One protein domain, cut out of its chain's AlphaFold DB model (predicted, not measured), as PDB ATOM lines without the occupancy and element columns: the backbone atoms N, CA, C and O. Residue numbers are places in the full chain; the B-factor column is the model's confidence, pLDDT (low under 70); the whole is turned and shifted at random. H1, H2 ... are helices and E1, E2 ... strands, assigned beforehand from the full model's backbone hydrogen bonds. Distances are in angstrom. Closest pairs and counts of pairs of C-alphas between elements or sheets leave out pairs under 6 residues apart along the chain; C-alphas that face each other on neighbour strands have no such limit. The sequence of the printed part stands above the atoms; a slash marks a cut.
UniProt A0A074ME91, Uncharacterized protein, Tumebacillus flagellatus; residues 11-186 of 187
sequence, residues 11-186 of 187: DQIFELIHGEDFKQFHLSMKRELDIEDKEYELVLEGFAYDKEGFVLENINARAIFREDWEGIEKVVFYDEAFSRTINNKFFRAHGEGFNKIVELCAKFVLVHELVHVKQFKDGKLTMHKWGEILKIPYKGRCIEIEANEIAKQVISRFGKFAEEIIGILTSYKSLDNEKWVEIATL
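Overview. This is residues 11 to 186 of the 187 residues of an uncharacterized protein of Tumebacillus flagellatus (UniProt A0A074ME91). A small sheet of three strands has the long helix H4 over it, and H6 and H7 pack on H4 on the side away from the sheet. H2 packs on H4 as well, H1 and H3 sit by the sheet, and H8 and H5 lie far out. The printed part has 176 residues, with eight named helices and three named strands in the order H1 H2 E1 E2 E3 H3 H4 H5 H6 H7 H8. The sheet, in the order E1 E3 E2, is mixed, and the class is mostly helix. The whole is compact, with a radius of gyration of the C-alphas of 16.2 A and spans of 49 by 35 by 29 A.

Along the chain. The strands are E1, residues 41 to 45, E2, residues 61 to 65, and E3, residues 72 to 78, which is 17.2 A long. H4, residues 96 to 121, measures 37.4 A and begins at C-alpha 96 (-153.850, 58.300, 4.172). H6, residues 142 to 158, measures 25.4 A, and H2, residues 20 to 32, 18.3 A. H1 is residues 11 to 18, beginning at C-alpha 11 (-161.979, 57.035, 19.262). H3 is residues 79 to 90, H5 127 to 133, H7 160 to 170. H8, residues 177 to 184, ends at C-alpha 184 (-147.620, 52.237, -0.748).

Arrangement. E1 and E3 are parallel, with N 43 and O 75 within hydrogen-bond range at 3.0 A. E2 and E3 form an antiparallel hairpin, with N 64 and O 74 at 2.8 A. H1 and H4 make two layers with the sheet, helices on one face of it. H4 runs along the strands over E3 and E2, at a height over the sheet of 9.1 A. H3 only grazes the sheet with residues 79 to 82. H4 touches H6, closest at the C-alphas of His 112 and Ala 147, 4.9 A, at a steep tilt of 41 degrees, opposite ways. With residues 101 to 108 alone, H4 touches H7, closest at the C-alphas of Leu 104 and Ala 162, 6.7 A. With residues 107 to 114 alone, it touches H2, closest at the C-alphas of Met 29 and Val 111, 7.1 A. H7 and H8, a helical hairpin, only just touch, with 3 pairs of C-alphas within 8 A; the closest are those of Phe 161 and Ile 183, 6.2 A. H5 touches no helix. Every O i to N i+4 pair is within hydrogen-bond range in H1, H2, H3, H4, H5, H7 and H8; in H6, 11 of 13 are.

Size, cuts and confidence. The C-alphas farthest apart, Asp 68 and Glu 178, are 50.2 A apart. The printed part has no cut. The link from E1 to E2, residues 46 to 60, is long. Residues 134 to 140 stand free. No printed residue has a pLDDT under 70.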
ATOM      1  N   ASP A  11    -161.046  56.050  19.821       91.12
ATOM      2  CA  ASP A  11    -161.979  57.035  19.262       91.12
ATOM      3  C   ASP A  11    -162.032  56.941  17.731       91.12
ATOM      4  O   ASP A  11    -163.112  56.906  17.149       91.12
ATOM      5  N   GLN A  12    -160.881  56.775  17.071       92.25
ATOM      6  CA  GLN A  12    -160.839  56.554  15.621       92.25
ATOM      7  C   GLN A  12    -161.510  55.238  15.207       92.25
ATOM      8  O   GLN A  12    -162.167  55.181  14.168       92.25
ATOM      9  N   ILE A  13    -161.366  54.173  16.003       94.56
ATOM     10  CA  ILE A  13    -162.069  52.903  15.759       94.56
ATOM     11  C   ILE A  13    -163.575  53.096  15.950       94.56
ATOM     12  O   ILE A  13    -164.357  52.638  15.121       94.56
ATOM     13  N   PHE A  14    -163.988  53.807  16.998       94.75
ATOM     14  CA  PHE A  14    -165.384  54.125  17.256       94.75
ATOM     15  C   PHE A  14    -166.012  54.876  16.080       94.75
ATOM     16  O   PHE A  14    -167.057  54.452  15.581       94.75
ATOM     17  N   GLU A  15    -165.359  55.941  15.610       95.88
ATOM     18  CA  GLU A  15    -165.794  56.732  14.457       95.88
ATOM     19  C   GLU A  15    -165.880  55.887  13.184       95.88
ATOM     20  O   GLU A  15    -166.872  55.967  12.461       95.88
ATOM     21  N   LEU A  16    -164.881  55.035  12.932       96.25
ATOM     22  CA  LEU A  16    -164.870  54.128  11.787       96.25
ATOM     23  C   LEU A  16    -166.064  53.166  11.813       96.25
ATOM     24  O   LEU A  16    -166.791  53.074  10.827       96.25
ATOM     25  N   ILE A  17    -166.275  52.458  12.927       95.38
ATOM     26  CA  ILE A  17    -167.313  51.423  13.048       95.38
ATOM     27  C   ILE A  17    -168.722  52.032  13.016       95.38
ATOM     28  O   ILE A  17    -169.640  51.445  12.441       95.38
ATOM     29  N   HIS A  18    -168.901  53.228  13.582       95.25
ATOM     30  CA  HIS A  18    -170.179  53.947  13.553       95.25
ATOM     31  C   HIS A  18    -170.380  54.798  12.292       95.25
ATOM     32  O   HIS A  18    -171.481  55.332  12.092       95.25
ATOM     33  N   GLY A  19    -169.357  54.909  11.446       96.94
ATOM     34  CA  GLY A  19    -169.392  55.628  10.183       96.94
ATOM     35  C   GLY A  19    -170.337  54.991   9.166       96.94
ATOM     36  O   GLY A  19    -170.565  53.779   9.156       96.94
ATOM     37  N   GLU A  20    -170.896  55.822   8.287       97.62
ATOM     38  CA  GLU A  20    -171.896  55.385   7.308       97.62
ATOM     39  C   GLU A  20    -171.327  54.354   6.324       97.62
ATOM     40  O   GLU A  20    -171.946  53.318   6.089       97.62
ATOM     41  N   ASP A  21    -170.109  54.567   5.826       97.25
ATOM     42  CA  ASP A  21    -169.459  53.643   4.890       97.25
ATOM     43  C   ASP A  21    -169.263  52.245   5.491       97.25
ATOM     44  O   ASP A  21    -169.429  51.232   4.806       97.25
ATOM     45  N   PHE A  22    -168.932  52.170   6.784       97.50
ATOM     46  CA  PHE A  22    -168.767  50.896   7.476       97.50
ATOM     47  C   PHE A  22    -170.112  50.203   7.705       97.50
ATOM     48  O   PHE A  22    -170.222  49.000   7.475       97.50
ATOM     49  N   LYS A  23    -171.159  50.956   8.061       97.62
ATOM     50  CA  LYS A  23    -172.531  50.437   8.175       97.62
ATOM     51  C   LYS A  23    -173.057  49.905   6.844       97.62
ATOM     52  O   LYS A  23    -173.616  48.811   6.801       97.62
ATOM     53  N   GLN A  24    -172.839  50.626   5.747       98.25
ATOM     54  CA  GLN A  24    -173.227  50.161   4.413       98.25
ATOM     55  C   GLN A  24    -172.446  48.911   4.006       98.25
ATOM     56  O   GLN A  24    -173.030  47.958   3.481       98.25
ATOM     57  N   PHE A  25    -171.147  48.862   4.315       98.50
ATOM     58  CA  PHE A  25    -170.356  47.652   4.123       98.50
ATOM     59  C   PHE A  25    -170.925  46.479   4.938       98.50
ATOM     60  O   PHE A  25    -171.195  45.424   4.370       98.50
ATOM     61  N   HIS A  26    -171.206  46.670   6.229       98.31
ATOM     62  CA  HIS A  26    -171.813  45.656   7.096       98.31
ATOM     63  C   HIS A  26    -173.131  45.123   6.527       98.31
ATOM     64  O   HIS A  26    -173.281  43.910   6.371       98.31
ATOM     65  N   LEU A  27    -174.051  46.007   6.133       97.94
ATOM     66  CA  LEU A  27    -175.322  45.620   5.519       97.94
ATOM     67  C   LEU A  27    -175.118  44.828   4.225       97.94
ATOM     68  O   LEU A  27    -175.761  43.796   4.037       97.94
ATOM     69  N   SER A  28    -174.207  45.264   3.350       98.44
ATOM     70  CA  SER A  28    -173.916  44.539   2.107       98.44
ATOM     71  C   SER A  28    -173.359  43.136   2.366       98.44
ATOM     72  O   SER A  28    -173.779  42.186   1.706       98.44
ATOM     73  N   MET A  29    -172.504  42.973   3.382       98.50
ATOM     74  CA  MET A  29    -171.984  41.667   3.790       98.50
ATOM     75  C   MET A  29    -173.060  40.772   4.399       98.50
ATOM     76  O   MET A  29    -173.057  39.572   4.132       98.50
ATOM     77  N   LYS A  30    -174.026  41.331   5.148       98.31
ATOM     78  CA  LYS A  30    -175.186  40.549   5.604       98.31
ATOM     79  C   LYS A  30    -175.957  39.957   4.421       98.31
ATOM     80  O   LYS A  30    -176.347  38.796   4.497       98.31
ATOM     81  N   ARG A  31    -176.134  40.720   3.334       98.38
ATOM     82  CA  ARG A  31    -176.801  40.236   2.108       98.38
ATOM     83  C   ARG A  31    -175.994  39.154   1.420       98.38
ATOM     84  O   ARG A  31    -176.514  38.088   1.115       98.38
ATOM     85  N   GLU A  32    -174.712  39.426   1.192       98.25
ATOM     86  CA  GLU A  32    -173.830  38.520   0.456       98.25
ATOM     87  C   GLU A  32    -173.691  37.161   1.153       98.25
ATOM     88  O   GLU A  32    -173.694  36.119   0.499       98.25
ATOM     89  N   LEU A  33    -173.615  37.162   2.484       98.00
ATOM     90  CA  LEU A  33    -173.512  35.944   3.284       98.00
ATOM     91  C   LEU A  33    -174.868  35.269   3.541       98.00
ATOM     92  O   LEU A  33    -174.891  34.193   4.144       98.00
ATOM     93  N   ASP A  34    -175.972  35.854   3.065       98.12
ATOM     94  CA  ASP A  34    -177.341  35.431   3.362       98.12
ATOM     95  C   ASP A  34    -177.556  35.301   4.880       98.12
ATOM     96  O   ASP A  34    -177.789  34.221   5.407       98.12
ATOM     97  N   ILE A  35    -177.401  36.402   5.617       97.88
ATOM     98  CA  ILE A  35    -177.643  36.489   7.072       97.88
ATOM     99  C   ILE A  35    -178.417  37.764   7.445       97.88
ATOM    100  O   ILE A  35    -178.349  38.236   8.581       97.88
ATOM    101  N   GLU A  36    -179.133  38.365   6.491       97.00
ATOM    102  CA  GLU A  36    -179.962  39.556   6.734       97.00
ATOM    103  C   GLU A  36    -181.054  39.298   7.772       97.00
ATOM    104  O   GLU A  36    -181.350  40.189   8.559       97.00
ATOM    105  N   ASP A  37    -181.572  38.067   7.826       95.62
ATOM    106  CA  ASP A  37    -182.570  37.600   8.794       95.62
ATOM    107  C   ASP A  37    -182.023  37.430  10.221       95.62
ATOM    108  O   ASP A  37    -182.783  37.139  11.144       95.62
ATOM    109  N   LYS A  38    -180.702  37.549  10.412       95.44
ATOM    110  CA  LYS A  38    -180.072  37.422  11.727       95.44
ATOM    111  C   LYS A  38    -179.967  38.774  12.411       95.44
ATOM    112  O   LYS A  38    -179.291  39.683  11.922       95.44
ATOM    113  N   GLU A  39    -180.595  38.855  13.576       94.94
ATOM    114  CA  GLU A  39    -180.532  39.995  14.484       94.94
ATOM    115  C   GLU A  39    -179.417  39.801  15.513       94.94
ATOM    116  O   GLU A  39    -179.267  38.717  16.081       94.94
ATOM    117  N   TYR A  40    -178.631  40.851  15.722       96.44
ATOM    118  CA  TYR A  40    -177.583  40.953  16.735       96.44
ATOM    119  C   TYR A  40    -177.176  42.418  16.887       96.44
ATOM    120  O   TYR A  40    -177.298  43.210  15.950       96.44
ATOM    121  N   GLU A  41    -176.649  42.767  18.054       95.75
ATOM    122  CA  GLU A  41    -176.040  44.077  18.273       95.75
ATOM    123  C   GLU A  41    -174.583  44.082  17.785       95.75
ATOM    124  O   GLU A  41    -173.866  43.101  17.976       95.75
ATOM    125  N   LEU A  42    -174.127  45.167  17.159       95.75
ATOM    126  CA  LEU A  42    -172.703  45.396  16.899       95.75
ATOM    127  C   LEU A  42    -172.184  46.362  17.965       95.75
ATOM    128  O   LEU A  42    -172.606  47.516  17.988       95.75
ATOM    129  N   VAL A  43    -171.288  45.899  18.836       96.50
ATOM    130  CA  VAL A  43    -170.802  46.680  19.986       96.50
ATOM    131  C   VAL A  43    -169.285  46.807  19.999       96.50
ATOM    132  O   VAL A  43    -168.575  45.992  19.408       96.50
ATOM    133  N   LEU A  44    -168.795  47.815  20.720       95.81
ATOM    134  CA  LEU A  44    -167.379  48.004  21.023       95.81
ATOM    135  C   LEU A  44    -167.127  47.720  22.502       95.81
ATOM    136  O   LEU A  44    -167.819  48.245  23.372       95.81
ATOM    137  N   GLU A  45    -166.124  46.897  22.775       95.56
ATOM    138  CA  GLU A  45    -165.624  46.597  24.116       95.56
ATOM    139  C   GLU A  45    -164.097  46.695  24.116       95.56
ATOM    140  O   GLU A  45    -163.483  46.718  23.057       95.56
ATOM    141  N   GLY A  46    -163.462  46.739  25.290       92.81
ATOM    142  CA  GLY A  46    -162.015  46.952  25.359       92.81
ATOM    143  C   GLY A  46    -161.192  45.731  24.934       92.81
ATOM    144  O   GLY A  46    -160.575  45.685  23.868       92.81
ATOM    145  N   PHE A  47    -161.197  44.708  25.788       93.75
ATOM    146  CA  PHE A  47    -160.510  43.437  25.569       93.75
ATOM    147  C   PHE A  47    -161.449  42.259  25.807       93.75
ATOM    148  O   PHE A  47    -162.351  42.323  26.640       93.75
ATOM    149  N   ALA A  48    -161.173  41.146  25.132       91.88
ATOM    150  CA  ALA A  48    -161.718  39.855  25.517       91.88
ATOM    151  C   ALA A  48    -160.965  39.310  26.740       91.88
ATOM    152  O   ALA A  48    -159.748  39.476  26.849       91.88
ATOM    153  N   TYR A  49    -161.672  38.583  27.603       90.19
ATOM    154  CA  TYR A  49    -161.096  37.907  28.766       90.19
ATOM    155  C   TYR A  49    -161.339  36.398  28.697       90.19
ATOM    156  O   TYR A  49    -162.340  35.939  28.133       90.19
ATOM    157  N   ASP A  50    -160.411  35.616  29.242       86.44
ATOM    158  CA  ASP A  50    -160.621  34.189  29.471       86.44
ATOM    159  C   ASP A  50    -161.368  33.916  30.790       86.44
ATOM    160  O   ASP A  50    -161.803  34.828  31.494       86.44
ATOM    161  N   LYS A  51    -161.545  32.632  31.120       84.00
ATOM    162  CA  LYS A  51    -162.265  32.202  32.330       84.00
ATOM    163  C   LYS A  51    -161.547  32.559  33.634       84.00
ATOM    164  O   LYS A  51    -162.181  32.538  34.684       84.00
ATOM    165  N   GLU A  52    -160.252  32.839  33.573       87.88
ATOM    166  CA  GLU A  52    -159.424  33.230  34.715       87.88
ATOM    167  C   GLU A  52    -159.292  34.762  34.811       87.88
ATOM    168  O   GLU A  52    -158.717  35.278  35.767       87.88
ATOM    169  N   GLY A  53    -159.883  35.497  33.859       86.44
ATOM    170  CA  GLY A  53    -159.857  36.954  33.800       86.44
ATOM    171  C   GLY A  53    -158.613  37.521  33.117       86.44
ATOM    172  O   GLY A  53    -158.377  38.726  33.207       86.44
ATOM    173  N   PHE A  54    -157.814  36.699  32.428       87.75
ATOM    174  CA  PHE A  54    -156.669  37.188  31.661       87.75
ATOM    175  C   PHE A  54    -157.100  37.745  30.308       87.75
ATOM    176  O   PHE A  54    -158.001  37.224  29.647       87.75
ATOM    177  N   VAL A  55    -156.417  38.808  29.884       89.69
ATOM    178  CA  VAL A  55    -156.649  39.469  28.598       89.69
ATOM    179  C   VAL A  55    -156.254  38.548  27.443       89.69
ATOM    180  O   VAL A  55    -155.131  38.050  27.368       89.69
ATOM    181  N   LEU A  56    -157.167  38.383  26.492       86.94
ATOM    182  CA  LEU A  56    -156.955  37.659  25.245       86.94
ATOM    183  C   LEU A  56    -156.553  38.638  24.134       86.94
ATOM    184  O   LEU A  56    -157.365  39.026  23.299       86.94
ATOM    185  N   GLU A  57    -155.273  39.013  24.109       79.38
ATOM    186  CA  GLU A  57    -154.735  40.073  23.230       79.38
ATOM    187  C   GLU A  57    -154.859  39.793  21.721       79.38
ATOM    188  O   GLU A  57    -154.757  40.710  20.915       79.38
ATOM    189  N   ASN A  58    -155.068  38.535  21.326       83.75
ATOM    190  CA  ASN A  58    -155.123  38.122  19.920       83.75
ATOM    191  C   ASN A  58    -156.551  38.076  19.349       83.75
ATOM    192  O   ASN A  58    -156.748  37.573  18.244       83.75
ATOM    193  N   ILE A  59    -157.550  38.534  20.108       90.06
ATOM    194  CA  ILE A  59    -158.963  38.488  19.720       90.06
ATOM    195  C   ILE A  59    -159.438  39.911  19.459       90.06
ATOM    196  O   ILE A  59    -159.675  40.673  20.390       90.06
ATOM    197  N   ASN A  60    -159.571  40.251  18.179       94.50
ATOM    198  CA  ASN A  60    -159.959  41.593  17.737       94.50
ATOM    199  C   ASN A  60    -161.476  41.767  17.616       94.50
ATOM    200  O   ASN A  60    -161.972  42.883  17.715       94.50
ATOM    201  N   ALA A  61    -162.210  40.676  17.409       95.94
ATOM    202  CA  ALA A  61    -163.661  40.649  17.478       95.94
ATOM    203  C   ALA A  61    -164.157  39.253  17.861       95.94
ATOM    204  O   ALA A  61    -163.363  38.314  17.974       95.94
ATOM    205  N   ARG A  62    -165.458  39.142  18.139       95.12
ATOM    206  CA  ARG A  62    -166.126  37.868  18.403       95.12
ATOM    207  C   ARG A  62    -167.632  37.956  18.161       95.12
ATOM    208  O   ARG A  62    -168.296  38.819  18.732       95.12
ATOM    209  N   ALA A  63    -168.186  36.997  17.430       95.69
ATOM    210  CA  ALA A  63    -169.608  36.678  17.458       95.69
ATOM    211  C   ALA A  63    -169.966  35.923  18.753       95.69
ATOM    212  O   ALA A  63    -169.416  34.859  19.050       95.69
ATOM    213  N   ILE A  64    -170.887  36.479  19.537       94.19
ATOM    214  CA  ILE A  64    -171.384  35.906  20.788       94.19
ATOM    215  C   ILE A  64    -172.786  35.357  20.550       94.19
ATOM    216  O   ILE A  64    -173.709  36.084  20.179       94.19
ATOM    217  N   PHE A  65    -172.929  34.051  20.761       93.50
ATOM    218  CA  PHE A  65    -174.193  33.329  20.667       93.50
ATOM    219  C   PHE A  65    -174.893  33.329  22.023       93.50
ATOM    220  O   PHE A  65    -174.227  33.291  23.058       93.50
ATOM    221  N   ARG A  66    -176.228  33.336  22.006       93.19
ATOM    222  CA  ARG A  66    -177.036  33.199  23.224       93.19
ATOM    223  C   ARG A  66    -176.724  31.876  23.924       93.19
ATOM    224  O   ARG A  66    -176.338  30.905  23.273       93.19
ATOM    225  N   GLU A  67    -176.921  31.823  25.240       87.94
ATOM    226  CA  GLU A  67    -176.623  30.626  26.045       87.94
ATOM    227  C   GLU A  67    -177.369  29.373  25.565       87.94
ATOM    228  O   GLU A  67    -176.821  28.271  25.603       87.94
ATOM    229  N   ASP A  68    -178.596  29.553  25.076       88.88
ATOM    230  CA  ASP A  68    -179.448  28.505  24.507       88.88
ATOM    231  C   ASP A  68    -179.071  28.108  23.069       88.88
ATOM    232  O   ASP A  68    -179.583  27.117  22.551       88.88
ATOM    233  N   TRP A  69    -178.153  28.845  22.431       89.31
ATOM    234  CA  TRP A  69    -177.786  28.702  21.023       89.31
ATOM    235  C   TRP A  69    -178.975  28.824  20.052       89.31
ATOM    236  O   TRP A  69    -178.898  28.329  18.928       89.31
ATOM    237  N   GLU A  70    -180.056  29.512  20.436       89.19
ATOM    238  CA  GLU A  70    -181.198  29.788  19.548       89.19
ATOM    239  C   GLU A  70    -180.994  31.052  18.699       89.19
ATOM    240  O   GLU A  70    -181.733  31.311  17.747       89.19
ATOM    241  N   GLY A  71    -179.963  31.844  18.997       92.38
ATOM    242  CA  GLY A  71    -179.650  33.047  18.241       92.38
ATOM    243  C   GLY A  71    -178.274  33.622  18.535       92.38
ATOM    244  O   GLY A  71    -177.500  33.104  19.343       92.38
ATOM    245  N   ILE A  72    -177.992  34.737  17.868       94.88
ATOM    246  CA  ILE A  72    -176.818  35.564  18.133       94.88
ATOM    247  C   ILE A  72    -177.242  36.668  19.103       94.88
ATOM    248  O   ILE A  72    -178.339  37.216  19.001       94.88
ATOM    249  N   GLU A  73    -176.405  36.946  20.091       95.62
ATOM    250  CA  GLU A  73    -176.604  38.058  21.014       95.62
ATOM    251  C   GLU A  73    -175.988  39.325  20.420       95.62
ATOM    252  O   GLU A  73    -176.685  40.298  20.133       95.62
ATOM    253  N   LYS A  74    -174.677  39.280  20.168       97.19
ATOM    254  CA  LYS A  74    -173.907  40.426  19.693       97.19
ATOM    255  C   LYS A  74    -172.670  40.009  18.910       97.19
ATOM    256  O   LYS A  74    -172.136  38.919  19.096       97.19
ATOM    257  N   VAL A  75    -172.194  40.902  18.056       97.31
ATOM    258  CA  VAL A  75    -170.849  40.885  17.487       97.31
ATOM    259  C   VAL A  75    -170.064  41.981  18.194       97.31
ATOM    260  O   VAL A  75    -170.428  43.153  18.136       97.31
ATOM    261  N   VAL A  76    -169.007  41.591  18.896       97.44
ATOM    262  CA  VAL A  76    -168.172  42.504  19.680       97.44
ATOM    263  C   VAL A  76    -166.908  42.812  18.899       97.44
ATOM    264  O   VAL A  76    -166.207  41.881  18.513       97.44
ATOM    265  N   PHE A  77    -166.592  44.087  18.704       96.69
ATOM    266  CA  PHE A  77    -165.263  44.554  18.318       96.69
ATOM    267  C   PHE A  77    -164.484  44.939  19.575       96.69
ATOM    268  O   PHE A  77    -164.935  45.782  20.346       96.69
ATOM    269  N   TYR A  78    -163.314  44.336  19.772       96.88
ATOM    270  CA  TYR A  78    -162.436  44.656  20.893       96.88
ATOM    271  C   TYR A  78    -161.477  45.773  20.482       96.88
ATOM    272  O   TYR A  78    -160.448  45.509  19.856       96.88
ATOM    273  N   ASP A  79    -161.838  47.023  20.758       94.75
ATOM    274  CA  ASP A  79    -161.170  48.206  20.211       94.75
ATOM    275  C   ASP A  79    -159.724  48.369  20.712       94.75
ATOM    276  O   ASP A  79    -158.843  48.740  19.934       94.75
ATOM    277  N   GLU A  80    -159.427  48.001  21.960       94.31
ATOM    278  CA  GLU A  80    -158.063  48.010  22.501       94.31
ATOM    279  C   GLU A  80    -157.199  46.925  21.871       94.31
ATOM    280  O   GLU A  80    -156.057  47.183  21.480       94.31
ATOM    281  N   ALA A  81    -157.747  45.713  21.743       94.31
ATOM    282  CA  ALA A  81    -157.057  44.598  21.101       94.31
ATOM    283  C   ALA A  81    -156.779  44.903  19.624       94.31
ATOM    284  O   ALA A  81    -155.656  44.719  19.143       94.31
ATOM    285  N   PHE A  82    -157.780  45.440  18.922       95.44
ATOM    286  CA  PHE A  82    -157.668  45.828  17.525       95.44
ATOM    287  C   PHE A  82    -156.652  46.957  17.343       95.44
ATOM    288  O   PHE A  82    -155.721  46.806  16.552       95.44
ATOM    289  N   SER A  83    -156.756  48.040  18.123       94.88
ATOM    290  CA  SER A  83    -155.797  49.150  18.101       94.88
ATOM    291  C   SER A  83    -154.367  48.653  18.298       94.88
ATOM    292  O   SER A  83    -153.483  48.932  17.484       94.88
ATOM    293  N   ARG A  84    -154.144  47.831  19.328       93.94
ATOM    294  CA  ARG A  84    -152.828  47.261  19.622       93.94
ATOM    295  C   ARG A  84    -152.321  46.372  18.493       93.94
ATOM    296  O   ARG A  84    -151.146  46.459  18.140       93.94
ATOM    297  N   THR A  85    -153.180  45.541  17.909       94.88
ATOM    298  CA  THR A  85    -152.822  44.699  16.760       94.88
ATOM    299  C   THR A  85    -152.361  45.550  15.582       94.88
ATOM    300  O   THR A  85    -151.297  45.282  15.017       94.88
ATOM    301  N   ILE A  86    -153.123  46.586  15.223       95.44
ATOM    302  CA  ILE A  86    -152.792  47.464  14.099       95.44
ATOM    303  C   ILE A  86    -151.511  48.238  14.369       95.44
ATOM    304  O   ILE A  86    -150.601  48.203  13.543       95.44
ATOM    305  N   ASN A  87    -151.392  48.861  15.540       94.19
ATOM    306  CA  ASN A  87    -150.211  49.633  15.902       94.19
ATOM    307  C   ASN A  87    -148.961  48.744  15.910       94.19
ATOM    308  O   ASN A  87    -147.950  49.116  15.329       94.19
ATOM    309  N   ASN A  88    -149.029  47.516  16.428       93.62
ATOM    310  CA  ASN A  88    -147.882  46.600  16.414       93.62
ATOM    311  C   ASN A  88    -147.502  46.113  15.009       93.62
ATOM    312  O   ASN A  88    -146.322  45.898  14.709       93.62
ATOM    313  N   LYS A  89    -148.493  45.888  14.142       95.31
ATOM    314  CA  LYS A  89    -148.259  45.338  12.804       95.31
ATOM    315  C   LYS A  89    -147.933  46.389  11.762       95.31
ATOM    316  O   LYS A  89    -147.228  46.064  10.817       95.31
ATOM    317  N   PHE A  90    -148.403  47.617  11.925       95.44
ATOM    318  CA  PHE A  90    -148.350  48.646  10.890       95.44
ATOM    319  C   PHE A  90    -147.729  49.963  11.367       95.44
ATOM    320  O   PHE A  90    -147.860  50.962  10.674       95.44
ATOM    321  N   PHE A  91    -146.971  49.968  12.473       91.12
ATOM    322  CA  PHE A  91    -146.271  51.151  13.015       91.12
ATOM    323  C   PHE A  91    -145.375  51.926  12.026       91.12
ATOM    324  O   PHE A  91    -144.936  53.035  12.329       91.12
ATOM    325  N   ARG A  92    -145.028  51.337  10.873       92.00
ATOM    326  CA  ARG A  92    -144.243  51.989   9.808       92.00
ATOM    327  C   ARG A  92    -145.092  52.695   8.751       92.00
ATOM    328  O   ARG A  92    -144.576  53.581   8.069       92.00
ATOM    329  N   ALA A  93    -146.364  52.332   8.623       91.19
ATOM    330  CA  ALA A  93    -147.287  53.008   7.726       91.19
ATOM    331  C   ALA A  93    -147.688  54.377   8.291       91.19
ATOM    332  O   ALA A  93    -147.677  54.604   9.502       91.19
ATOM    333  N   HIS A  94    -148.002  55.309   7.396       87.62
ATOM    334  CA  HIS A  94    -148.336  56.682   7.759       87.62
ATOM    335  C   HIS A  94    -149.227  57.355   6.713       87.62
ATOM    336  O   HIS A  94    -149.318  56.903   5.571       87.62
ATOM    337  N   GLY A  95    -149.874  58.454   7.109       85.81
ATOM    338  CA  GLY A  95    -150.740  59.246   6.231       85.81
ATOM    339  C   GLY A  95    -152.026  58.518   5.831       85.81
ATOM    340  O   GLY A  95    -152.515  57.651   6.555       85.81
ATOM    341  N   GLU A  96    -152.579  58.862   4.666       86.31
ATOM    342  CA  GLU A  96    -153.850  58.300   4.172       86.31
ATOM    343  C   GLU A  96    -153.808  56.775   4.011       86.31
ATOM    344  O   GLU A  96    -154.783  56.087   4.319       86.31
ATOM    345  N   GLY A  97    -152.654  56.223   3.629       89.81
ATOM    346  CA  GLY A  97    -152.483  54.780   3.520       89.81
ATOM    347  C   GLY A  97    -152.597  54.052   4.867       89.81
ATOM    348  O   GLY A  97    -153.116  52.939   4.903       89.81
ATOM    349  N   PHE A  98    -152.213  54.678   5.990       93.00
ATOM    350  CA  PHE A  98    -152.454  54.102   7.321       93.00
ATOM    351  C   PHE A  98    -153.945  54.083   7.669       93.00
ATOM    352  O   PHE A  98    -154.454  53.052   8.101       93.00
ATOM    353  N   ASN A  99    -154.673  55.169   7.397       93.06
ATOM    354  CA  ASN A  99    -156.126  55.199   7.599       93.06
ATOM    355  C   ASN A  99    -156.818  54.107   6.773       93.06
ATOM    356  O   ASN A  99    -157.708  53.414   7.272       93.06
ATOM    357  N   LYS A 100    -156.355  53.884   5.534       95.44
ATOM    358  CA  LYS A 100    -156.879  52.802   4.699       95.44
ATOM    359  C   LYS A 100    -156.578  51.417   5.269       95.44
ATOM    360  O   LYS A 100    -157.439  50.543   5.207       95.44
ATOM    361  N   ILE A 101    -155.388  51.207   5.835       96.56
ATOM    362  CA  ILE A 101    -155.035  49.957   6.524       96.56
ATOM    363  C   ILE A 101    -156.020  49.676   7.658       96.56
ATOM    364  O   ILE A 101    -156.572  48.577   7.716       96.56
ATOM    365  N   VAL A 102    -156.280  50.665   8.519       96.94
ATOM    366  CA  VAL A 102    -157.223  50.530   9.642       96.94
ATOM    367  C   VAL A 102    -158.605  50.107   9.130       96.94
ATOM    368  O   VAL A 102    -159.167  49.126   9.619       96.94
ATOM    369  N   GLU A 103    -159.119  50.789   8.102       97.62
ATOM    370  CA  GLU A 103    -160.412  50.479   7.479       97.62
ATOM    371  C   GLU A 103    -160.466  49.039   6.943       97.62
ATOM    372  O   GLU A 103    -161.405  48.294   7.231       97.62
ATOM    373  N   LEU A 104    -159.452  48.621   6.178       98.25
ATOM    374  CA  LEU A 104    -159.389  47.285   5.581       98.25
ATOM    375  C   LEU A 104    -159.304  46.188   6.642       98.25
ATOM    376  O   LEU A 104    -159.976  45.164   6.522       98.25
ATOM    377  N   CYS A 105    -158.513  46.400   7.692       98.06
ATOM    378  CA  CYS A 105    -158.413  45.449   8.789       98.06
ATOM    379  C   CYS A 105    -159.721  45.356   9.588       98.06
ATOM    380  O   CYS A 105    -160.116  44.251   9.954       98.06
ATOM    381  N   ALA A 106    -160.426  46.468   9.814       98.12
ATOM    382  CA  ALA A 106    -161.724  46.446  10.488       98.12
ATOM    383  C   ALA A 106    -162.768  45.687   9.655       98.12
ATOM    384  O   ALA A 106    -163.488  44.836  10.176       98.12
ATOM    385  N   LYS A 107    -162.799  45.928   8.336       98.62
ATOM    386  CA  LYS A 107    -163.662  45.192   7.400       98.62
ATOM    387  C   LYS A 107    -163.339  43.700   7.376       98.62
ATOM    388  O   LYS A 107    -164.257  42.887   7.395       98.62
ATOM    389  N   PHE A 108    -162.057  43.335   7.370       98.56
ATOM    390  CA  PHE A 108    -161.622  41.937   7.433       98.56
ATOM    391  C   PHE A 108    -162.155  41.238   8.686       98.56
ATOM    392  O   PHE A 108    -162.768  40.177   8.588       98.56
ATOM    393  N   VAL A 109    -161.945  41.858   9.850       97.50
ATOM    394  CA  VAL A 109    -162.390  41.327  11.141       97.50
ATOM    395  C   VAL A 109    -163.916  41.211  11.182       97.50
ATOM    396  O   VAL A 109    -164.427  40.180  11.605       97.50
ATOM    397  N   LEU A 110    -164.654  42.197  10.658       98.44
ATOM    398  CA  LEU A 110    -166.114  42.111  10.560       98.44
ATOM    399  C   LEU A 110    -166.536  40.892   9.739       98.44
ATOM    400  O   LEU A 110    -167.332  40.086  10.206       98.44
ATOM    401  N   VAL A 111    -166.015  40.756   8.516       98.62
ATOM    402  CA  VAL A 111    -166.402  39.661   7.613       98.62
ATOM    403  C   VAL A 111    -166.111  38.307   8.250       98.62
ATOM    404  O   VAL A 111    -166.950  37.416   8.154       98.62
ATOM    405  N   HIS A 112    -164.974  38.165   8.934       98.12
ATOM    406  CA  HIS A 112    -164.631  36.949   9.666       98.12
ATOM    407  C   HIS A 112    -165.739  36.557  10.661       98.12
ATOM    408  O   HIS A 112    -166.262  35.443  10.597       98.12
ATOM    409  N   GLU A 113    -166.185  37.489  11.507       98.25
ATOM    410  CA  GLU A 113    -167.257  37.219  12.474       98.25
ATOM    411  C   GLU A 113    -168.618  36.978  11.807       98.25
ATOM    412  O   GLU A 113    -169.396  36.127  12.242       98.25
ATOM    413  N   LEU A 114    -168.918  37.672  10.707       98.38
ATOM    414  CA  LEU A 114    -170.149  37.435   9.948       98.38
ATOM    415  C   LEU A 114    -170.173  36.046   9.300       98.38
ATOM    416  O   LEU A 114    -171.242  35.446   9.168       98.38
ATOM    417  N   VAL A 115    -169.015  35.488   8.942       98.19
ATOM    418  CA  VAL A 115    -168.935  34.094   8.497       98.19
ATOM    419  C   VAL A 115    -169.274  33.142   9.640       98.19
ATOM    420  O   VAL A 115    -169.972  32.162   9.395       98.19
ATOM    421  N   HIS A 116    -168.896  33.429  10.888       96.94
ATOM    422  CA  HIS A 116    -169.360  32.631  12.030       96.94
ATOM    423  C   HIS A 116    -170.877  32.710  12.224       96.94
ATOM    424  O   HIS A 116    -171.520  31.684  12.458       96.94
ATOM    425  N   VAL A 117    -171.474  33.891  12.037       97.31
ATOM    426  CA  VAL A 117    -172.939  34.050  12.025       97.31
ATOM    427  C   VAL A 117    -173.577  33.192  10.926       97.31
ATOM    428  O   VAL A 117    -174.569  32.501  11.170       97.31
ATOM    429  N   LYS A 118    -172.982  33.170   9.729       97.38
ATOM    430  CA  LYS A 118    -173.426  32.304   8.632       97.38
ATOM    431  C   LYS A 118    -173.275  30.822   8.968       97.38
ATOM    432  O   LYS A 118    -174.213  30.055   8.790       97.38
ATOM    433  N   GLN A 119    -172.124  30.406   9.485       96.19
ATOM    434  CA  GLN A 119    -171.869  29.023   9.885       96.19
ATOM    435  C   GLN A 119    -172.866  28.558  10.953       96.19
ATOM    436  O   GLN A 119    -173.275  27.397  10.939       96.19
ATOM    437  N   PHE A 120    -173.278  29.451  11.853       95.25
ATOM    438  CA  PHE A 120    -174.358  29.196  12.799       95.25
ATOM    439  C   PHE A 120    -175.709  29.028  12.088       95.25
ATOM    440  O   PHE A 120    -176.360  28.002  12.283       95.25
ATOM    441  N   LYS A 121    -176.097  29.959  11.196       94.62
ATOM    442  CA  LYS A 121    -177.324  29.847  10.376       94.62
ATOM    443  C   LYS A 121    -177.381  28.524   9.601       94.62
ATOM    444  O   LYS A 121    -178.424  27.878   9.574       94.62
ATOM    445  N   ASP A 122    -176.259  28.107   9.027       94.25
ATOM    446  CA  ASP A 122    -176.140  26.899   8.208       94.25
ATOM    447  C   ASP A 122    -176.041  25.605   9.055       94.25
ATOM    448  O   ASP A 122    -175.866  24.512   8.511       94.25
ATOM    449  N   GLY A 123    -176.085  25.690  10.393       90.94
ATOM    450  CA  GLY A 123    -175.945  24.539  11.299       90.94
ATOM    451  C   GLY A 123    -174.539  23.912  11.320       90.94
ATOM    452  O   GLY A 123    -174.328  22.810  11.852       90.94
ATOM    453  N   LYS A 124    -173.541  24.590  10.741       89.69
ATOM    454  CA  LYS A 124    -172.126  24.194  10.806       89.69
ATOM    455  C   LYS A 124    -171.531  24.478  12.180       89.69
ATOM    456  O   LYS A 124    -170.720  23.683  12.645       89.69
ATOM    457  N   LEU A 125    -171.963  25.557  12.826       89.12
ATOM    458  CA  LEU A 125    -171.539  25.967  14.158       89.12
ATOM    459  C   LEU A 125    -172.694  25.761  15.147       89.12
ATOM    460  O   LEU A 125    -173.701  26.453  15.090       89.12
ATOM    461  N   THR A 126    -172.556  24.777  16.035       86.00
ATOM    462  CA  THR A 126    -173.542  24.445  17.079       86.00
ATOM    463  C   THR A 126    -172.838  24.296  18.421       86.00
ATOM    464  O   THR A 126    -171.629  24.063  18.440       86.00
ATOM    465  N   MET A 127    -173.572  24.337  19.539       84.69
ATOM    466  CA  MET A 127    -172.997  24.155  20.882       84.69
ATOM    467  C   MET A 127    -172.135  22.889  20.984       84.69
ATOM    468  O   MET A 127    -171.012  22.922  21.489       84.69
ATOM    469  N   HIS A 128    -172.646  21.770  20.462       81.56
ATOM    470  CA  HIS A 128    -171.938  20.494  20.476       81.56
ATOM    471  C   HIS A 128    -170.638  20.561  19.665       81.56
ATOM    472  O   HIS A 128    -169.566  20.261  20.190       81.56
ATOM    473  N   LYS A 129    -170.721  21.038  18.414       82.06
ATOM    474  CA  LYS A 129    -169.555  21.169  17.530       82.06
ATOM    475  C   LYS A 129    -168.538  22.158  18.082       82.06
ATOM    476  O   LYS A 129    -167.344  21.916  17.971       82.06
ATOM    477  N   TRP A 130    -168.979  23.237  18.723       80.94
ATOM    478  CA  TRP A 130    -168.094  24.195  19.377       80.94
ATOM    479  C   TRP A 130    -167.265  23.528  20.477       80.94
ATOM    480  O   TRP A 130    -166.044  23.671  20.499       80.94
ATOM    481  N   GLY A 131    -167.896  22.712  21.328       79.06
ATOM    482  CA  GLY A 131    -167.194  21.935  22.351       79.06
ATOM    483  C   GLY A 131    -166.150  20.964  21.785       79.06
ATOM    484  O   GLY A 131    -165.107  20.751  22.403       79.06
ATOM    485  N   GLU A 132    -166.390  20.395  20.602       80.25
ATOM    486  CA  GLU A 132    -165.415  19.554  19.899       80.25
ATOM    487  C   GLU A 132    -164.285  20.375  19.270       80.25
ATOM    488  O   GLU A 132    -163.109  20.053  19.443       80.25
ATOM    489  N   ILE A 133    -164.631  21.475  18.603       79.62
ATOM    490  CA  ILE A 133    -163.705  22.394  17.937       79.62
ATOM    491  C   ILE A 133    -162.730  23.024  18.939       79.62
ATOM    492  O   ILE A 133    -161.550  23.194  18.626       79.62
ATOM    493  N   LEU A 134    -163.177  23.319  20.163       79.56
ATOM    494  CA  LEU A 134    -162.321  23.872  21.215       79.56
ATOM    495  C   LEU A 134    -161.174  22.932  21.624       79.56
ATOM    496  O   LEU A 134    -160.155  23.420  22.112       79.56
ATOM    497  N   LYS A 135    -161.294  21.619  21.378       82.94
ATOM    498  CA  LYS A 135    -160.222  20.636  21.621       82.94
ATOM    499  C   LYS A 135    -159.107  20.706  20.573       82.94
ATOM    500  O   LYS A 135    -158.022  20.179  20.796       82.94
ATOM    501  N   ILE A 136    -159.369  21.343  19.431       79.12
ATOM    502  CA  ILE A 136    -158.412  21.528  18.341       79.12
ATOM    503  C   ILE A 136    -157.721  22.890  18.534       79.12
ATOM    504  O   ILE A 136    -158.401  23.887  18.823       79.12
ATOM    505  N   PRO A 137    -156.386  22.980  18.361       79.38
ATOM    506  CA  PRO A 137    -155.687  24.261  18.360       79.38
ATOM    507  C   PRO A 137    -156.319  25.227  17.356       79.38
ATOM    508  O   PRO A 137    -156.661  24.816  16.251       79.38
ATOM    509  N   TYR A 138    -156.428  26.508  17.716       72.50
ATOM    510  CA  TYR A 138    -157.147  27.528  16.936       72.50
ATOM    511  C   TYR A 138    -156.850  27.479  15.424       72.50
ATOM    512  O   TYR A 138    -157.762  27.395  14.608       72.50
ATOM    513  N   LYS A 139    -155.567  27.389  15.050       70.56
ATOM    514  CA  LYS A 139    -155.103  27.330  13.651       70.56
ATOM    515  C   LYS A 139    -155.566  26.112  12.846       70.56
ATOM    516  O   LYS A 139    -155.500  26.144  11.623       70.56
ATOM    517  N   GLY A 140    -155.959  25.031  13.514       75.94
ATOM    518  CA  GLY A 140    -156.427  23.796  12.882       75.94
ATOM    519  C   GLY A 140    -157.948  23.689  12.796       75.94
ATOM    520  O   GLY A 140    -158.455  22.674  12.326       75.94
ATOM    521  N   ARG A 141    -158.692  24.691  13.278       85.81
ATOM    522  CA  ARG A 141    -160.156  24.657  13.304       85.81
ATOM    523  C   ARG A 141    -160.702  24.984  11.918       85.81
ATOM    524  O   ARG A 141    -160.493  26.081  11.411       85.81
ATOM    525  N   CYS A 142    -161.440  24.050  11.321       86.75
ATOM    526  CA  CYS A 142    -162.013  24.224   9.982       86.75
ATOM    527  C   CYS A 142    -162.901  25.474   9.864       86.75
ATOM    528  O   CYS A 142    -162.844  26.152   8.844       86.75
ATOM    529  N   ILE A 143    -163.650  25.810  10.919       90.50
ATOM    530  CA  ILE A 143    -164.503  27.003  10.959       90.50
ATOM    531  C   ILE A 143    -163.703  28.314  10.865       90.50
ATOM    532  O   ILE A 143    -164.121  29.221  10.153       90.50
ATOM    533  N   GLU A 144    -162.537  28.386  11.515       92.12
ATOM    534  CA  GLU A 144    -161.646  29.556  11.524       92.12
ATOM    535  C   GLU A 144    -160.914  29.685  10.189       92.12
ATOM    536  O   GLU A 144    -160.668  30.784   9.696       92.12
ATOM    537  N   ILE A 145    -160.554  28.547   9.585       92.62
ATOM    538  CA  ILE A 145    -159.947  28.506   8.253       92.62
ATOM    539  C   ILE A 145    -160.953  29.020   7.218       92.62
ATOM    540  O   ILE A 145    -160.615  29.909   6.445       92.62
ATOM    541  N   GLU A 146    -162.192  28.518   7.234       94.94
ATOM    542  CA  GLU A 146    -163.259  28.979   6.334       94.94
ATOM    543  C   GLU A 146    -163.539  30.481   6.512       94.94
ATOM    544  O   GLU A 146    -163.557  31.212   5.523       94.94
ATOM    545  N   ALA A 147    -163.679  30.955   7.757       96.12
ATOM    546  CA  ALA A 147    -163.897  32.371   8.054       96.12
ATOM    547  C   ALA A 147    -162.759  33.262   7.537       96.12
ATOM    548  O   ALA A 147    -163.008  34.265   6.869       96.12
ATOM    549  N   ASN A 148    -161.504  32.861   7.759       96.19
ATOM    550  CA  ASN A 148    -160.344  33.594   7.256       96.19
ATOM    551  C   ASN A 148    -160.260  33.608   5.729       96.19
ATOM    552  O   ASN A 148    -159.953  34.650   5.154       96.19
ATOM    553  N   GLU A 149    -160.500  32.481   5.060       96.81
ATOM    554  CA  GLU A 149    -160.414  32.415   3.599       96.81
ATOM    555  C   GLU A 149    -161.507  33.249   2.928       96.81
ATOM    556  O   GLU A 149    -161.208  34.011   2.009       96.81
ATOM    557  N   ILE A 150    -162.745  33.200   3.430       97.94
ATOM    558  CA  ILE A 150    -163.825  34.055   2.919       97.94
ATOM    559  C   ILE A 150    -163.510  35.533   3.183       97.94
ATOM    560  O   ILE A 150    -163.615  36.349   2.268       97.94
ATOM    561  N   ALA A 151    -163.052  35.890   4.387       98.25
ATOM    562  CA  ALA A 151    -162.679  37.268   4.697       98.25
ATOM    563  C   ALA A 151    -161.551  37.783   3.786       98.25
ATOM    564  O   ALA A 151    -161.648  38.886   3.253       98.25
ATOM    565  N   LYS A 152    -160.517  36.975   3.514       98.12
ATOM    566  CA  LYS A 152    -159.462  37.327   2.546       98.12
ATOM    567  C   LYS A 152    -160.024  37.545   1.143       98.12
ATOM    568  O   LYS A 152    -159.662  38.529   0.508       98.12
ATOM    569  N   GLN A 153    -160.907  36.662   0.675       98.06
ATOM    570  CA  GLN A 153    -161.530  36.767  -0.650       98.06
ATOM    571  C   GLN A 153    -162.437  37.989  -0.796       98.06
ATOM    572  O   GLN A 153    -162.566  38.528  -1.891       98.06
ATOM    573  N   VAL A 154    -163.104  38.418   0.276       98.19
ATOM    574  CA  VAL A 154    -163.893  39.654   0.262       98.19
ATOM    575  C   VAL A 154    -162.967  40.861   0.193       98.19
ATOM    576  O   VAL A 154    -163.176  41.756  -0.624       98.19
ATOM    577  N   ILE A 155    -161.921  40.884   1.021       98.06
ATOM    578  CA  ILE A 155    -161.033  42.043   1.113       98.06
ATOM    579  C   ILE A 155    -160.124  42.183  -0.114       98.06
ATOM    580  O   ILE A 155    -159.849  43.305  -0.533       98.06
ATOM    581  N   SER A 156    -159.740  41.088  -0.770       96.75
ATOM    582  CA  SER A 156    -158.958  41.136  -2.013       96.75
ATOM    583  C   SER A 156    -159.664  41.883  -3.151       96.75
ATOM    584  O   SER A 156    -159.015  42.457  -4.024       96.75
ATOM    585  N   ARG A 157    -160.999  41.978  -3.113       97.31
ATOM    586  CA  ARG A 157    -161.794  42.757  -4.080       97.31
ATOM    587  C   ARG A 157    -161.506  44.259  -4.014       97.31
ATOM    588  O   ARG A 157    -161.791  44.964  -4.976       97.31
ATOM    589  N   PHE A 158    -160.921  44.743  -2.916       96.25
ATOM    590  CA  PHE A 158    -160.451  46.126  -2.773       96.25
ATOM    591  C   PHE A 158    -159.071  46.360  -3.415       96.25
ATOM    592  O   PHE A 158    -158.528  47.458  -3.313       96.25
ATOM    593  N   GLY A 159    -158.513  45.358  -4.101       97.31
ATOM    594  CA  GLY A 159    -157.294  45.466  -4.896       97.31
ATOM    595  C   GLY A 159    -156.039  44.958  -4.185       97.31
ATOM    596  O   GLY A 159    -156.059  44.546  -3.027       97.31
ATOM    597  N   LYS A 160    -154.909  45.017  -4.901       97.25
ATOM    598  CA  LYS A 160    -153.624  44.448  -4.459       97.25
ATOM    599  C   LYS A 160    -153.098  45.051  -3.159       97.25
ATOM    600  O   LYS A 160    -152.506  44.336  -2.359       97.25
ATOM    601  N   PHE A 161    -153.335  46.345  -2.932       96.94
ATOM    602  CA  PHE A 161    -153.009  46.973  -1.652       96.94
ATOM    603  C   PHE A 161    -153.685  46.222  -0.498       96.94
ATOM    604  O   PHE A 161    -153.023  45.818   0.452       96.94
ATOM    605  N   ALA A 162    -154.984  45.939  -0.616       97.69
ATOM    606  CA  ALA A 162    -155.732  45.231   0.413       97.69
ATOM    607  C   ALA A 162    -155.261  43.783   0.612       97.69
ATOM    608  O   ALA A 162    -155.149  43.333   1.753       97.69
ATOM    609  N   GLU A 163    -154.926  43.078  -0.472       96.88
ATOM    610  CA  GLU A 163    -154.349  41.728  -0.408       96.88
ATOM    611  C   GLU A 163    -153.056  41.693   0.422       96.88
ATOM    612  O   GLU A 163    -152.929  40.876   1.337       96.88
ATOM    613  N   GLU A 164    -152.121  42.611   0.158       97.06
ATOM    614  CA  GLU A 164    -150.847  42.691   0.882       97.06
ATOM    615  C   GLU A 164    -151.054  43.034   2.366       97.06
ATOM    616  O   GLU A 164    -150.452  42.409   3.245       97.06
ATOM    617  N   ILE A 165    -151.951  43.981   2.668       97.62
ATOM    618  CA  ILE A 165    -152.259  44.377   4.049       97.62
ATOM    619  C   ILE A 165    -152.847  43.210   4.847       97.62
ATOM    620  O   ILE A 165    -152.383  42.936   5.959       97.62
ATOM    621  N   ILE A 166    -153.812  42.470   4.296       97.44
ATOM    622  CA  ILE A 166    -154.381  41.302   4.987       97.44
ATOM    623  C   ILE A 166    -153.375  40.151   5.073       97.44
ATOM    624  O   ILE A 166    -153.341  39.431   6.080       97.44
ATOM    625  N   GLY A 167    -152.492  40.012   4.081       96.25
ATOM    626  CA  GLY A 167    -151.350  39.106   4.150       96.25
ATOM    627  C   GLY A 167    -150.467  39.386   5.369       96.25
ATOM    628  O   GLY A 167    -150.134  38.468   6.120       96.25
ATOM    629  N   ILE A 168    -150.151  40.655   5.639       96.50
ATOM    630  CA  ILE A 168    -149.387  41.057   6.830       96.50
ATOM    631  C   ILE A 168    -150.205  40.839   8.108       96.50
ATOM    632  O   ILE A 168    -149.692  40.234   9.060       96.50
ATOM    633  N   LEU A 169    -151.473  41.269   8.125       95.88
ATOM    634  CA  LEU A 169    -152.370  41.144   9.280       95.88
ATOM    635  C   LEU A 169    -152.441  39.699   9.785       95.88
ATOM    636  O   LEU A 169    -152.285  39.452  10.978       95.88
ATOM    637  N   THR A 170    -152.603  38.748   8.866       92.69
ATOM    638  CA  THR A 170    -152.781  37.321   9.178       92.69
ATOM    639  C   THR A 170    -151.466  36.544   9.328       92.69
ATOM    640  O   THR A 170    -151.474  35.370   9.706       92.69
ATOM    641  N   SER A 171    -150.319  37.181   9.072       92.50
ATOM    642  CA  SER A 171    -148.991  36.586   9.258       92.50
ATOM    643  C   SER A 171    -148.408  36.848  10.652       92.50
ATOM    644  O   SER A 171    -148.932  37.625  11.446       92.50
ATOM    645  N   TYR A 172    -147.251  36.251  10.941       88.56
ATOM    646  CA  TYR A 172    -146.448  36.584  12.125       88.56
ATOM    647  C   TYR A 172    -145.570  37.830  11.948       88.56
ATOM    648  O   TYR A 172    -144.828  38.185  12.858       88.56
ATOM    649  N   LYS A 173    -145.608  38.469  10.775       92.12
ATOM    650  CA  LYS A 173    -144.762  39.616  10.457       92.12
ATOM    651  C   LYS A 173    -145.464  40.929  10.810       92.12
ATOM    652  O   LYS A 173    -146.697  41.008  10.829       92.12
ATOM    653  N   SER A 174    -144.644  41.943  11.051       93.88
ATOM    654  CA  SER A 174    -145.033  43.353  11.037       93.88
ATOM    655  C   SER A 174    -144.483  44.007   9.769       93.88
ATOM    656  O   SER A 174    -143.488  43.545   9.212       93.88
ATOM    657  N   LEU A 175    -145.139  45.071   9.324       93.56
ATOM    658  CA  LEU A 175    -144.718  45.915   8.219       93.56
ATOM    659  C   LEU A 175    -143.408  46.629   8.577       93.56
ATOM    660  O   LEU A 175    -143.338  47.364   9.563       93.56
ATOM    661  N   ASP A 176    -142.382  46.424   7.759       91.88
ATOM    662  CA  ASP A 176    -141.139  47.188   7.811       91.88
ATOM    663  C   ASP A 176    -141.147  48.343   6.791       91.88
ATOM    664  O   ASP A 176    -142.095  48.526   6.025       91.88
ATOM    665  N   ASN A 177    -140.101  49.172   6.816       88.69
ATOM    666  CA  ASN A 177    -140.013  50.350   5.951       88.69
ATOM    667  C   ASN A 177    -139.881  49.987   4.466       88.69
ATOM    668  O   ASN A 177    -140.448  50.685   3.632       88.69
ATOM    669  N   GLU A 178    -139.128  48.936   4.136       91.69
ATOM    670  CA  GLU A 178    -138.905  48.522   2.745       91.69
ATOM    671  C   GLU A 178    -140.222  48.041   2.142       91.69
ATOM    672  O   GLU A 178    -140.668  48.539   1.108       91.69
ATOM    673  N   LYS A 179    -140.917  47.163   2.870       92.81
ATOM    674  CA  LYS A 179    -142.214  46.642   2.466       92.81
ATOM    675  C   LYS A 179    -143.288  47.726   2.428       92.81
ATOM    676  O   LYS A 179    -144.166  47.668   1.572       92.81
ATOM    677  N   TRP A 180    -143.227  48.729   3.309       93.00
ATOM    678  CA  TRP A 180    -144.129  49.880   3.232       93.00
ATOM    679  C   TRP A 180    -143.939  50.669   1.940       93.00
ATOM    680  O   TRP A 180    -144.928  50.963   1.277       93.00
ATOM    681  N   VAL A 181    -142.694  50.970   1.557       91.00
ATOM    682  CA  VAL A 181    -142.406  51.690   0.306       91.00
ATOM    683  C   VAL A 181    -142.948  50.922  -0.897       91.00
ATOM    684  O   VAL A 181    -143.539  51.534  -1.778       91.00
ATOM    685  N   GLU A 182    -142.811  49.594  -0.918       92.88
ATOM    686  CA  GLU A 182    -143.394  48.757  -1.971       92.88
ATOM    687  C   GLU A 182    -144.927  48.820  -1.982       92.88
ATOM    688  O   GLU A 182    -145.529  49.148  -3.007       92.88
ATOM    689  N   ILE A 183    -145.567  48.522  -0.847       92.25
ATOM    690  CA  ILE A 183    -147.029  48.434  -0.748       92.25
ATOM    691  C   ILE A 183    -147.682  49.793  -1.010       92.25
ATOM    692  O   ILE A 183    -148.722  49.843  -1.660       92.25
ATOM    693  N   ALA A 184    -147.079  50.894  -0.560       90.12
ATOM    694  CA  ALA A 184    -147.620  52.237  -0.748       90.12
ATOM    695  C   ALA A 184    -147.755  52.627  -2.230       90.12
ATOM    696  O   ALA A 184    -148.582  53.469  -2.551       90.12
ATOM    697  N   THR A 185    -147.006  51.998  -3.145       92.44
ATOM    698  CA  THR A 185    -147.180  52.209  -4.597       92.44
ATOM    699  C   THR A 185    -148.437  51.552  -5.179       92.44
ATOM    700  O   THR A 185    -148.788  51.816  -6.327       92.44
ATOM    701  N   LEU A 186    -149.090  50.672  -4.413       91.81
ATOM    702  CA  LEU A 186    -150.320  49.973  -4.798       91.81
ATOM    703  C   LEU A 186    -151.592  50.704  -4.335       91.81
ATOM    704  O   LEU A 186    -152.683  50.251  -4.687       91.81
TER     705      LEU A 186